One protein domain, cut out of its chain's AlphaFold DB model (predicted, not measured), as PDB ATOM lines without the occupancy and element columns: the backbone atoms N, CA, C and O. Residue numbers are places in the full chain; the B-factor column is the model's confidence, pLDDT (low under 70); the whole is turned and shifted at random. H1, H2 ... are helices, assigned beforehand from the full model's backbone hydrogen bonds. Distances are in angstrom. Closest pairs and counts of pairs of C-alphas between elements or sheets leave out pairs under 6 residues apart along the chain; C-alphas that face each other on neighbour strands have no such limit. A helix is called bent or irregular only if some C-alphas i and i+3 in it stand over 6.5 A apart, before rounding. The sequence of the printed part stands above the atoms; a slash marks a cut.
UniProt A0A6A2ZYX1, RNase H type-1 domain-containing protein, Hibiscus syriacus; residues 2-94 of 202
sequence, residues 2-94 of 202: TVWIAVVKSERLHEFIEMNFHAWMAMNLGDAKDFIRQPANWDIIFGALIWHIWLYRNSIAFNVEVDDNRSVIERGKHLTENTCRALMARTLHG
ATOM      1  N   THR A   2      51.751 -40.919  25.613       80.62
ATOM      2  CA  THR A   2      51.739 -42.199  26.355       80.62
ATOM      3  C   THR A   2      51.172 -42.138  27.778       80.62
ATOM      4  O   THR A   2      50.570 -43.109  28.223       80.62
ATOM      5  N   VAL A   3      51.313 -41.011  28.486       87.38
ATOM      6  CA  VAL A   3      50.867 -40.885  29.890       87.38
ATOM      7  C   VAL A   3      49.355 -41.083  30.025       87.38
ATOM      8  O   VAL A   3      48.916 -41.893  30.834       87.38
ATOM      9  N   TRP A   4      48.558 -40.398  29.198       92.06
ATOM     10  CA  TRP A   4      47.094 -40.444  29.283       92.06
ATOM     11  C   TRP A   4      46.515 -41.809  28.899       92.06
ATOM     12  O   TRP A   4      45.568 -42.262  29.530       92.06
ATOM     13  N   ILE A   5      47.137 -42.517  27.950       91.88
ATOM     14  CA  ILE A   5      46.731 -43.876  27.543       91.88
ATOM     15  C   ILE A   5      46.745 -44.848  28.735       91.88
ATOM     16  O   ILE A   5      45.886 -45.723  28.840       91.88
ATOM     17  N   ALA A   6      47.705 -44.686  29.648       90.62
ATOM     18  CA  ALA A   6      47.872 -45.574  30.793       90.62
ATOM     19  C   ALA A   6      46.841 -45.344  31.913       90.62
ATOM     20  O   ALA A   6      46.596 -46.248  32.710       90.62
ATOM     21  N   VAL A   7      46.253 -44.147  32.000       92.19
ATOM     22  CA  VAL A   7      45.417 -43.729  33.146       92.19
ATOM     23  C   VAL A   7      43.954 -43.474  32.775       92.19
ATOM     24  O   VAL A   7      43.068 -43.667  33.607       92.19
ATOM     25  N   VAL A   8      43.682 -43.121  31.518       95.06
ATOM     26  CA  VAL A   8      42.336 -42.888  30.980       95.06
ATOM     27  C   VAL A   8      41.778 -44.195  30.403       95.06
ATOM     28  O   VAL A   8      42.512 -45.030  29.859       95.06
ATOM     29  N   LYS A   9      40.469 -44.409  30.544       95.75
ATOM     30  CA  LYS A   9      39.753 -45.515  29.899       95.75
ATOM     31  C   LYS A   9      39.857 -45.371  28.381       95.75
ATOM     32  O   LYS A   9      39.674 -44.281  27.843       95.75
ATOM     33  N   SER A  10      40.158 -46.466  27.692       94.38
ATOM     34  CA  SER A  10      40.392 -46.494  26.240       94.38
ATOM     35  C   SER A  10      39.275 -45.823  25.440       94.38
ATOM     36  O   SER A  10      39.532 -45.006  24.563       94.38
ATOM     37  N   GLU A  11      38.035 -46.126  25.799       95.69
ATOM     38  CA  GLU A  11      36.801 -45.682  25.162       95.69
ATOM     39  C   GLU A  11      36.470 -44.207  25.429       95.69
ATOM     40  O   GLU A  11      35.676 -43.613  24.706       95.69
ATOM     41  N   ARG A  12      37.103 -43.591  26.435       95.44
ATOM     42  CA  ARG A  12      36.937 -42.168  26.774       95.44
ATOM     43  C   ARG A  12      38.148 -41.321  26.383       95.44
ATOM     44  O   ARG A  12      38.102 -40.107  26.537       95.44
ATOM     45  N   LEU A  13      39.229 -41.931  25.881       94.62
ATOM     46  CA  LEU A  13      40.492 -41.241  25.602       94.62
ATOM     47  C   LEU A  13      40.347 -40.147  24.539       94.62
ATOM     48  O   LEU A  13      40.936 -39.082  24.685       94.62
ATOM     49  N   HIS A  14      39.567 -40.398  23.487       94.25
ATOM     50  CA  HIS A  14      39.348 -39.416  22.426       94.25
ATOM     51  C   HIS A  14      38.656 -38.161  22.969       94.25
ATOM     52  O   HIS A  14      39.199 -37.063  22.889       94.25
ATOM     53  N   GLU A  15      37.510 -38.350  23.629       95.38
ATOM     54  CA  GLU A  15      36.771 -37.272  24.292       95.38
ATOM     55  C   GLU A  15      37.633 -36.553  25.335       95.38
ATOM     56  O   GLU A  15      37.594 -35.332  25.431       95.38
ATOM     57  N   PHE A  16      38.460 -37.289  26.082       93.88
ATOM     58  CA  PHE A  16      39.371 -36.715  27.066       93.88
ATOM     59  C   PHE A  16      40.396 -35.755  26.446       93.88
ATOM     60  O   PHE A  16      40.691 -34.731  27.050       93.88
ATOM     61  N   ILE A  17      40.968 -36.082  25.284       92.06
ATOM     62  CA  ILE A  17      42.026 -35.274  24.652       92.06
ATOM     63  C   ILE A  17      41.452 -34.076  23.889       92.06
ATOM     64  O   ILE A  17      42.081 -33.021  23.865       92.06
ATOM     65  N   GLU A  18      40.278 -34.227  23.280       93.38
ATOM     66  CA  GLU A  18      39.646 -33.161  22.493       93.38
ATOM     67  C   GLU A  18      38.822 -32.178  23.329       93.38
ATOM     68  O   GLU A  18      38.412 -31.125  22.836       93.38
ATOM     69  N   MET A  19      38.573 -32.500  24.598       93.69
ATOM     70  CA  MET A  19      37.834 -31.629  25.497       93.69
ATOM     71  C   MET A  19      38.497 -30.251  25.595       93.69
ATOM     72  O   MET A  19      39.714 -30.124  25.744       93.69
ATOM     73  N   ASN A  20      37.680 -29.196  25.563       94.12
ATOM     74  CA  ASN A  20      38.190 -27.845  25.761       94.12
ATOM     75  C   ASN A  20      38.890 -27.733  27.122       94.12
ATOM     76  O   ASN A  20      38.456 -28.323  28.113       94.12
ATOM     77  N   PHE A  21      39.952 -26.930  27.174       87.94
ATOM     78  CA  PHE A  21      40.839 -26.865  28.333       87.94
ATOM     79  C   PHE A  21      40.110 -26.572  29.653       87.94
ATOM     80  O   PHE A  21      40.413 -27.192  30.670       87.94
ATOM     81  N   HIS A  22      39.126 -25.667  29.652       87.62
ATOM     82  CA  HIS A  22      38.408 -25.301  30.873       87.62
ATOM     83  C   HIS A  22      37.554 -26.460  31.406       87.62
ATOM     84  O   HIS A  22      37.644 -26.800  32.586       87.62
ATOM     85  N   ALA A  23      36.758 -27.097  30.543       91.50
ATOM     86  CA  ALA A  23      35.970 -28.270  30.914       91.50
ATOM     87  C   ALA A  23      36.871 -29.442  31.324       91.50
ATOM     88  O   ALA A  23      36.584 -30.124  32.306       91.50
ATOM     89  N   TRP A  24      37.995 -29.621  30.630       94.81
ATOM     90  CA  TRP A  24      38.965 -30.667  30.922       94.81
ATOM     91  C   TRP A  24      39.597 -30.507  32.304       94.81
ATOM     92  O   TRP A  24      39.663 -31.469  33.070       94.81
ATOM     93  N   MET A  25      40.003 -29.287  32.661       94.12
ATOM     94  CA  MET A  25      40.526 -28.975  33.992       94.12
ATOM     95  C   MET A  25      39.462 -29.162  35.077       94.12
ATOM     96  O   MET A  25      39.742 -29.782  36.102       94.12
ATOM     97  N   ALA A  26      38.244 -28.662  34.849       92.50
ATOM     98  CA  ALA A  26      37.150 -28.780  35.811       92.50
ATOM     99  C   ALA A  26      36.758 -30.244  36.070       92.50
ATOM    100  O   ALA A  26      36.565 -30.631  37.219       92.50
ATOM    101  N   MET A  27      36.686 -31.069  35.020       95.44
ATOM    102  CA  MET A  27      36.375 -32.495  35.131       95.44
ATOM    103  C   MET A  27      37.463 -33.246  35.906       95.44
ATOM    104  O   MET A  27      37.149 -33.960  36.855       95.44
ATOM    105  N   ASN A  28      38.740 -33.041  35.566       95.44
ATOM    106  CA  ASN A  28      39.841 -33.760  36.211       95.44
ATOM    107  C   ASN A  28      40.036 -33.397  37.692       95.44
ATOM    108  O   ASN A  28      40.478 -34.243  38.464       95.44
ATOM    109  N   LEU A  29      39.704 -32.166  38.090       93.56
ATOM    110  CA  LEU A  29      39.784 -31.704  39.482       93.56
ATOM    111  C   LEU A  29      38.476 -31.889  40.271       93.56
ATOM    112  O   LEU A  29      38.437 -31.571  41.458       93.56
ATOM    113  N   GLY A  30      37.406 -32.340  39.616       92.25
ATOM    114  CA  GLY A  30      36.070 -32.458  40.195       92.25
ATOM    115  C   GLY A  30      35.586 -33.903  40.248       92.25
ATOM    116  O   GLY A  30      35.692 -34.559  41.280       92.25
ATOM    117  N   ASP A  31      35.032 -34.391  39.137       90.81
ATOM    118  CA  ASP A  31      34.501 -35.753  39.019       90.81
ATOM    119  C   ASP A  31      34.940 -36.395  37.698       90.81
ATOM    120  O   ASP A  31      34.314 -36.237  36.650       90.81
ATOM    121  N   ALA A  32      36.046 -37.133  37.767       93.62
ATOM    122  CA  ALA A  32      36.652 -37.791  36.615       93.62
ATOM    123  C   ALA A  32      36.331 -39.294  36.530       93.62
ATOM    124  O   ALA A  32      36.901 -40.003  35.696       93.62
ATOM    125  N   LYS A  33      35.443 -39.822  37.388       93.94
ATOM    126  CA  LYS A  33      35.230 -41.277  37.549       93.94
ATOM    127  C   LYS A  33      34.836 -41.992  36.253       93.94
ATOM    128  O   LYS A  33      35.190 -43.154  36.031       93.94
ATOM    129  N   ASP A  34      34.150 -41.282  35.364       93.75
ATOM    130  CA  ASP A  34      33.696 -41.831  34.091       93.75
ATOM    131  C   ASP A  34      34.840 -41.957  33.083       93.75
ATOM    132  O   ASP A  34      34.821 -42.877  32.269       93.75
ATOM    133  N   PHE A  35      35.886 -41.135  33.196       94.75
ATOM    134  CA  PHE A  35      37.034 -41.113  32.288       94.75
ATOM    135  C   PHE A  35      38.211 -41.968  32.765       94.75
ATOM    136  O   PHE A  35      38.969 -42.478  31.943       94.75
ATOM    137  N   ILE A  36      38.389 -42.128  34.074       95.44
ATOM    138  CA  ILE A  36      39.650 -42.602  34.656       95.44
ATOM    139  C   ILE A  36      39.560 -44.057  35.115       95.44
ATOM    140  O   ILE A  36      38.557 -44.488  35.679       95.44
ATOM    141  N   ARG A  37      40.630 -44.828  34.886       92.25
ATOM    142  CA  ARG A  37      40.706 -46.250  35.273       92.25
ATOM    143  C   ARG A  37      40.737 -46.451  36.792       92.25
ATOM    144  O   ARG A  37      40.184 -47.425  37.286       92.25
ATOM    145  N   GLN A  38      41.403 -45.553  37.518       90.06
ATOM    146  CA  GLN A  38      41.545 -45.575  38.979       90.06
ATOM    147  C   GLN A  38      41.180 -44.194  39.555       90.06
ATOM    148  O   GLN A  38      42.021 -43.299  39.543       90.06
ATOM    149  N   PRO A  39      39.935 -43.987  40.022       87.94
ATOM    150  CA  PRO A  39      39.451 -42.660  40.414       87.94
ATOM    151  C   PRO A  39      39.911 -42.199  41.809       87.94
ATOM    152  O   PRO A  39      39.764 -41.027  42.144       87.94
ATOM    153  N   ALA A  40      40.448 -43.096  42.641       89.56
ATOM    154  CA  ALA A  40      40.868 -42.755  43.998       89.56
ATOM    155  C   ALA A  40      42.007 -41.719  43.991       89.56
ATOM    156  O   ALA A  40      43.051 -41.957  43.385       89.56
ATOM    157  N   ASN A  41      41.809 -40.594  44.692       88.94
ATOM    158  CA  ASN A  41      42.744 -39.458  44.759       88.94
ATOM    159  C   ASN A  41      43.160 -38.926  43.374       88.94
ATOM    160  O   ASN A  41      44.296 -38.476  43.187       88.94
ATOM    161  N   TRP A  42      42.273 -39.047  42.380       93.50
ATOM    162  CA  TRP A  42      42.599 -38.703  40.999       93.50
ATOM    163  C   TRP A  42      42.991 -37.237  40.830       93.50
ATOM    164  O   TRP A  42      43.917 -36.959  40.086       93.50
ATOM    165  N   ASP A  43      42.342 -36.316  41.528       91.31
ATOM    166  CA  ASP A  43      42.668 -34.889  41.532       91.31
ATOM    167  C   ASP A  43      44.142 -34.625  41.900       91.31
ATOM    168  O   ASP A  43      44.837 -33.861  41.222       91.31
ATOM    169  N   ILE A  44      44.652 -35.325  42.919       91.38
ATOM    170  CA  ILE A  44      46.055 -35.252  43.349       91.38
ATOM    171  C   ILE A  44      46.975 -35.889  42.299       91.38
ATOM    172  O   ILE A  44      47.980 -35.283  41.917       91.38
ATOM    173  N   ILE A  45      46.626 -37.081  41.798       92.38
ATOM    174  CA  ILE A  45      47.399 -37.778  40.755       92.38
ATOM    175  C   ILE A  45      47.476 -36.921  39.494       92.38
ATOM    176  O   ILE A  45      48.549 -36.748  38.925       92.38
ATOM    177  N   PHE A  46      46.352 -36.362  39.066       94.25
ATOM    178  CA  PHE A  46      46.239 -35.493  37.911       94.25
ATOM    179  C   PHE A  46      47.153 -34.279  38.062       94.25
ATOM    180  O   PHE A  46      47.987 -34.039  37.188       94.25
ATOM    181  N   GLY A  47      47.079 -33.572  39.196       92.38
ATOM    182  CA  GLY A  47      47.977 -32.454  39.490       92.38
ATOM    183  C   GLY A  47      49.455 -32.855  39.430       92.38
ATOM    184  O   GLY A  47      50.258 -32.174  38.786       92.38
ATOM    185  N   ALA A  48      49.811 -34.000  40.017       92.06
ATOM    186  CA  ALA A  48      51.171 -34.532  39.990       92.06
ATOM    187  C   ALA A  48      51.636 -34.912  38.568       92.06
ATOM    188  O   ALA A  48      52.778 -34.637  38.194       92.06
ATOM    189  N   LEU A  49      50.763 -35.498  37.742       92.69
ATOM    190  CA  LEU A  49      51.065 -35.826  36.346       92.69
ATOM    191  C   LEU A  49      51.280 -34.561  35.510       92.69
ATOM    192  O   LEU A  49      52.270 -34.486  34.785       92.69
ATOM    193  N   ILE A  50      50.404 -33.554  35.627       92.00
ATOM    194  CA  ILE A  50      50.560 -32.264  34.933       92.00
ATOM    195  C   ILE A  50      51.883 -31.607  35.318       92.00
ATOM    196  O   ILE A  50      52.634 -31.182  34.438       92.00
ATOM    197  N   TRP A  51      52.199 -31.587  36.614       86.62
ATOM    198  CA  TRP A  51      53.462 -31.070  37.129       86.62
ATOM    199  C   TRP A  51      54.675 -31.772  36.505       86.62
ATOM    200  O   TRP A  51      55.571 -31.113  35.979       86.62
ATOM    201  N   HIS A  52      54.700 -33.107  36.485       87.38
ATOM    202  CA  HIS A  52      55.822 -33.851  35.909       87.38
ATOM    203  C   HIS A  52      55.904 -33.758  34.382       87.38
ATOM    204  O   HIS A  52      57.012 -33.762  33.842       87.38
ATOM    205  N   ILE A  53      54.772 -33.640  33.680       88.00
ATOM    206  CA  ILE A  53      54.754 -33.346  32.238       88.00
ATOM    207  C   ILE A  53      55.376 -31.971  31.988       88.00
ATOM    208  O   ILE A  53      56.214 -31.839  31.098       88.00
ATOM    209  N   TRP A  54      54.996 -30.960  32.770       85.38
ATOM    210  CA  TRP A  54      55.554 -29.614  32.663       85.38
ATOM    211  C   TRP A  54      57.060 -29.603  32.946       85.38
ATOM    212  O   TRP A  54      57.823 -29.115  32.115       85.38
ATOM    213  N   LEU A  55      57.503 -30.231  34.041       81.12
ATOM    214  CA  LEU A  55      58.925 -30.359  34.371       81.12
ATOM    215  C   LEU A  55      59.719 -31.030  33.250       81.12
ATOM    216  O   LEU A  55      60.771 -30.532  32.868       81.12
ATOM    217  N   TYR A  56      59.214 -32.138  32.706       82.38
ATOM    218  CA  TYR A  56      59.884 -32.853  31.620       82.38
ATOM    219  C   TYR A  56      59.955 -32.022  30.330       82.38
ATOM    220  O   TYR A  56      60.972 -32.000  29.647       82.38
ATOM    221  N   ARG A  57      58.893 -31.281  29.992       78.81
ATOM    222  CA  ARG A  57      58.923 -30.368  28.838       78.81
ATOM    223  C   ARG A  57      59.938 -29.247  29.030       78.81
ATOM    224  O   ARG A  57      60.644 -28.905  28.085       78.81
ATOM    225  N   ASN A  58      60.026 -28.705  30.239       72.75
ATOM    226  CA  ASN A  58      60.988 -27.661  30.564       72.75
ATOM    227  C   ASN A  58      62.421 -28.184  30.562       72.75
ATOM    228  O   ASN A  58      63.309 -27.497  30.076       72.75
ATOM    229  N   SER A  59      62.653 -29.401  31.047       73.31
ATOM    230  CA  SER A  59      63.986 -29.998  31.048       73.31
ATOM    231  C   SER A  59      64.534 -30.132  29.622       73.31
ATOM    232  O   SER A  59      65.679 -29.776  29.372       73.31
ATOM    233  N   ILE A  60      63.682 -30.520  28.664       73.56
ATOM    234  CA  ILE A  60      64.017 -30.525  27.232       73.56
ATOM    235  C   ILE A  60      64.275 -29.102  26.723       73.56
ATOM    236  O   ILE A  60      65.286 -28.856  26.072       73.56
ATOM    237  N   ALA A  61      63.375 -28.159  27.016       66.00
ATOM    238  CA  ALA A  61      63.477 -26.785  26.519       66.00
ATOM    239  C   ALA A  61      64.733 -26.051  27.022       66.00
ATOM    240  O   ALA A  61      65.304 -25.242  26.294       66.00
ATOM    241  N   PHE A  62      65.164 -26.338  28.251       67.31
ATOM    242  CA  PHE A  62      66.309 -25.696  28.901       67.31
ATOM    243  C   PHE A  62      67.569 -26.571  28.933       67.31
ATOM    244  O   PHE A  62      68.559 -26.175  29.546       67.31
ATOM    245  N   ASN A  63      67.542 -27.734  28.273       69.69
ATOM    246  CA  ASN A  63      68.633 -28.709  28.238       69.69
ATOM    247  C   ASN A  63      69.188 -29.040  29.639       69.69
ATOM    248  O   ASN A  63      70.395 -29.019  29.873       69.69
ATOM    249  N   VAL A  64      68.277 -29.277  30.585       70.94
ATOM    250  CA  VAL A  64      68.585 -29.705  31.954       70.94
ATOM    251  C   VAL A  64      68.277 -31.191  32.043       70.94
ATOM    252  O   VAL A  64      67.149 -31.603  31.769       70.94
ATOM    253  N   GLU A  65      69.256 -32.006  32.422       69.44
ATOM    254  CA  GLU A  65      69.004 -33.422  32.680       69.44
ATOM    255  C   GLU A  65      68.164 -33.575  33.951       69.44
ATOM    256  O   GLU A  65      68.433 -32.966  34.988       69.44
ATOM    257  N   VAL A  66      67.098 -34.370  33.863       66.69
ATOM    258  CA  VAL A  66      66.348 -34.779  35.049       66.69
ATOM    259  C   VAL A  66      67.044 -36.018  35.590       66.69
ATOM    260  O   VAL A  66      66.945 -37.075  34.973       66.69
ATOM    261  N   ASP A  67      67.709 -35.891  36.737       68.00
ATOM    262  CA  ASP A  67      68.355 -37.000  37.458       68.00
ATOM    263  C   ASP A  67      67.313 -37.908  38.148       68.00
ATOM    264  O   ASP A  67      67.280 -38.094  39.363       68.00
ATOM    265  N   ASP A  68      66.344 -38.389  37.367       73.50
ATOM    266  CA  ASP A  68      65.307 -39.316  37.803       73.50
ATOM    267  C   ASP A  68      64.838 -40.166  36.618       73.50
ATOM    268  O   ASP A  68      64.041 -39.729  35.782       73.50
ATOM    269  N   ASN A  69      65.315 -41.411  36.576       78.94
ATOM    270  CA  ASN A  69      65.014 -42.377  35.515       78.94
ATOM    271  C   ASN A  69      63.573 -42.917  35.559       78.94
ATOM    272  O   ASN A  69      63.181 -43.694  34.688       78.94
ATOM    273  N   ARG A  70      62.767 -42.538  36.559       82.38
ATOM    274  CA  ARG A  70      61.369 -42.969  36.663       82.38
ATOM    275  C   ARG A  70      60.499 -42.322  35.588       82.38
ATOM    276  O   ARG A  70      60.595 -41.129  35.279       82.38
ATOM    277  N   SER A  71      59.541 -43.089  35.083       84.81
ATOM    278  CA  SER A  71      58.503 -42.573  34.195       84.81
ATOM    279  C   SER A  71      57.691 -41.456  34.868       84.81
ATOM    280  O   SER A  71      57.588 -41.361  36.092       84.81
ATOM    281  N   VAL A  72      57.057 -40.596  34.062       84.31
ATOM    282  CA  VAL A  72      56.146 -39.542  34.558       84.31
ATOM    283  C   VAL A  72      55.052 -40.121  35.468       84.31
ATOM    284  O   VAL A  72      54.675 -39.488  36.450       84.31
ATOM    285  N   ILE A  73      54.575 -41.334  35.171       85.81
ATOM    286  CA  ILE A  73      53.538 -42.013  35.956       85.81
ATOM    287  C   ILE A  73      54.080 -42.437  37.321       85.81
ATOM    288  O   ILE A  73      53.424 -42.197  38.331       85.81
ATOM    289  N   GLU A  74      55.266 -43.044  37.372       86.31
ATOM    290  CA  GLU A  74      55.891 -43.467  38.634       86.31
ATOM    291  C   GLU A  74      56.198 -42.272  39.536       86.31
ATOM    292  O   GLU A  74      55.885 -42.305  40.726       86.31
ATOM    293  N   ARG A  75      56.732 -41.185  38.967       85.62
ATOM    294  CA  ARG A  75      56.962 -39.940  39.711       85.62
ATOM    295  C   ARG A  75      55.653 -39.335  40.220       85.62
ATOM    296  O   ARG A  75      55.566 -38.974  41.391       85.62
ATOM    297  N   GLY A  76      54.612 -39.315  39.384       85.81
ATOM    298  CA  GLY A  76      53.281 -38.835  39.765       85.81
ATOM    299  C   GLY A  76      52.648 -39.645  40.900       85.81
ATOM    300  O   GLY A  76      52.131 -39.063  41.856       85.81
ATOM    301  N   LYS A  77      52.742 -40.980  40.851       86.94
ATOM    302  CA  LYS A  77      52.279 -41.865  41.933       86.94
ATOM    303  C   LYS A  77      53.045 -41.622  43.227       86.94
ATOM    304  O   LYS A  77      52.424 -41.435  44.267       86.94
ATOM    305  N   HIS A  78      54.370 -41.547  43.155       87.19
ATOM    306  CA  HIS A  78      55.201 -41.303  44.330       87.19
ATOM    307  C   HIS A  78      54.903 -39.944  44.985       87.19
ATOM    308  O   HIS A  78      54.781 -39.848  46.207       87.19
ATOM    309  N   LEU A  79      54.734 -38.889  44.179       87.19
ATOM    310  CA  LEU A  79      54.336 -37.575  44.683       87.19
ATOM    311  C   LEU A  79      52.954 -37.634  45.348       87.19
ATOM    312  O   LEU A  79      52.793 -37.118  46.449       87.19
ATOM    313  N   THR A  80      51.999 -38.338  44.734       88.62
ATOM    314  CA  THR A  80      50.658 -38.554  45.300       88.62
ATOM    315  C   THR A  80      50.724 -39.264  46.650       88.62
ATOM    316  O   THR A  80      50.104 -38.810  47.606       88.62
ATOM    317  N   GLU A  81      51.493 -40.350  46.765       89.12
ATOM    318  CA  GLU A  81      51.671 -41.084  48.024       89.12
ATOM    319  C   GLU A  81      52.220 -40.178  49.130       89.12
ATOM    320  O   GLU A  81      51.692 -40.163  50.245       89.12
ATOM    321  N   ASN A  82      53.239 -39.373  48.818       87.25
ATOM    322  CA  ASN A  82      53.808 -38.415  49.762       87.25
ATOM    323  C   ASN A  82      52.788 -37.341  50.170       87.25
ATOM    324  O   ASN A  82      52.667 -37.035  51.358       87.25
ATOM    325  N   THR A  83      52.011 -36.811  49.220       86.25
ATOM    326  CA  THR A  83      50.951 -35.830  49.489       86.25
ATOM    327  C   THR A  83      49.840 -36.423  50.356       86.25
ATOM    328  O   THR A  83      49.470 -35.819  51.361       86.25
ATOM    329  N   CYS A  84      49.350 -37.623  50.040       86.12
ATOM    330  CA  CYS A  84      48.331 -38.316  50.827       86.12
ATOM    331  C   CYS A  84      48.817 -38.599  52.253       86.12
ATOM    332  O   CYS A  84      48.098 -38.318  53.212       86.12
ATOM    333  N   ARG A  85      50.061 -39.073  52.420       87.81
ATOM    334  CA  ARG A  85      50.674 -39.269  53.746       87.81
ATOM    335  C   ARG A  85      50.744 -37.966  54.540       87.81
ATOM    336  O   ARG A  85      50.401 -37.957  55.721       87.81
ATOM    337  N   ALA A  86      51.143 -36.865  53.906       83.50
ATOM    338  CA  ALA A  86      51.192 -35.555  54.551       83.50
ATOM    339  C   ALA A  86      49.794 -35.054  54.961       83.50
ATOM    340  O   ALA A  86      49.629 -34.519  56.057       83.50
ATOM    341  N   LEU A  87      48.770 -35.260  54.125       83.00
ATOM    342  CA  LEU A  87      47.378 -34.914  54.441       83.00
ATOM    343  C   LEU A  87      46.831 -35.737  55.616       83.00
ATOM    344  O   LEU A  87      46.214 -35.181  56.529       83.00
ATOM    345  N   MET A  88      47.108 -37.043  55.646       83.31
ATOM    346  CA  MET A  88      46.745 -37.912  56.769       83.31
ATOM    347  C   MET A  88      47.439 -37.476  58.066       83.31
ATOM    348  O   MET A  88      46.786 -37.357  59.101       83.31
ATOM    349  N   ALA A  89      48.733 -37.144  58.006       79.88
ATOM    350  CA  ALA A  89      49.477 -36.634  59.158       79.88
ATOM    351  C   ALA A  89      48.911 -35.299  59.683       79.88
ATOM    352  O   ALA A  89      48.792 -35.121  60.893       79.88
ATOM    353  N   ARG A  90      48.482 -34.381  58.801       70.06
ATOM    354  CA  ARG A  90      47.789 -33.137  59.206       70.06
ATOM    355  C   ARG A  90      46.447 -33.400  59.887       70.06
ATOM    356  O   ARG A  90      46.068 -32.657  60.784       70.06
ATOM    357  N   THR A  91      45.739 -34.445  59.465       65.56
ATOM    358  CA  THR A  91      44.448 -34.825  60.057       65.56
ATOM    359  C   THR A  91      44.633 -35.375  61.478       65.56
ATOM    360  O   THR A  91      43.822 -35.090  62.352       65.56
ATOM    361  N   LEU A  92      45.732 -36.099  61.728       65.88
ATOM    362  CA  LEU A  92      46.063 -36.684  63.036       65.88
ATOM    363  C   LEU A  92      46.672 -35.683  64.029       65.88
ATOM    364  O   LEU A  92      46.402 -35.771  65.224       65.88
ATOM    365  N   HIS A  93      47.487 -34.735  63.561       61.12
ATOM    366  CA  HIS A  93      48.222 -33.802  64.430       61.12
ATOM    367  C   HIS A  93      47.520 -32.452  64.657       61.12
ATOM    368  O   HIS A  93      48.089 -31.564  65.295       61.12
ATOM    369  N   GLY A  94      46.281 -32.299  64.175       54.50
ATOM    370  CA  GLY A  94      45.544 -31.037  64.215       54.50
ATOM    371  C   GLY A  94      46.145 -29.981  63.272       54.50
ATOM    372  O   GLY A  94      47.296 -30.091  62.840       54.50
TER     373      GLY A  94
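AT A GLANCE: This is residues 2 to 94 of the 202 residues of the protein "RNase H type-1 domain-containing protein" of Hibiscus syriacus (UniProt A0A6A2ZYX1). Two long helices, H4 and H5, meet slantwise, and three short helices, H1, H2 and H3, form a loose group round the beginning of H4. From its place beside H4, H5 runs away from the other helices, and residues 85 to 94 stick out as a free arm. The printed part has 93 residues with five named helices, in the order H1, H2, H3, H4, H5, and no named strand; the class is all helix. It is only just compact, close to loose, with a radius of gyration of the C-alphas of 14.7 A, and it spans 42 by 36 by 21 A.

HOW THE PARTS SIT: H5, residues 72 to 92, is the longest helix by residues and touches H4, residues 42 to 61; H4 touches H5 with residues 44 to 53 alone. Their closest C-alphas, those of Ala 48 and Gly 76, are 4.8 A apart, and the two helices run opposite ways at a steep tilt of 46 degrees. H3, residues 21 to 29, touches H4 at residues 42 to 46 alone; the closest C-alphas, those of Leu 29 and Asp 43, are 4.8 A apart, at a steep tilt of 51 degrees. H1, residues 2 to 7, is near H4, and is close to but not clearly touching H5, with the closest C-alphas, those of Val 3 and Ile 73, 6.7 A apart. H2, residues 10 to 18, is close to but not clearly touching H1, with the C-alphas of Ile 5 and Leu 13 closest at 7.0 A. H2 is also close to but not clearly touching H3, where the closest C-alphas, those of Phe 16 and Trp 24, are 7.2 A apart. H2 is apart from H4 and H5, and H3 is apart from H5. In H3, H4 and H5 every O i to N i+4 pair is within hydrogen-bond range; in H2 it is 3 of 5, and in H1 0 of 2, beside 3 of 3 O i to N i+3 pairs.

IN THESE COORDINATES: H5 measures 30.3 A from C-alpha 72 to C-alpha 92, which is at (46.063, -36.684, 63.036). H4 measures 28.1 A and begins with C-alpha 42 at (42.599, -38.703, 40.999). H1, 9.4 A long, begins with C-alpha 2 at (51.739, -42.199, 26.355). H2 measures 13.9 A and is irregular, with C-alphas 11 and 14 being 7.3 A apart; H3 measures 12.2 A.

THE WHOLE: The C-alphas farthest apart, those of His 14 and His 93, are 43.3 A apart. Without residues 85 to 94, the body has 83 residues and spans 36 by 28 by 21 A. The printed part has no cut. The link from H3 to H4, residues 30 to 41, is long. The mean pLDDT of the printed part is 86.0, and it is under 70 at residues 61 to 63, 65 to 67 and 91 to 94.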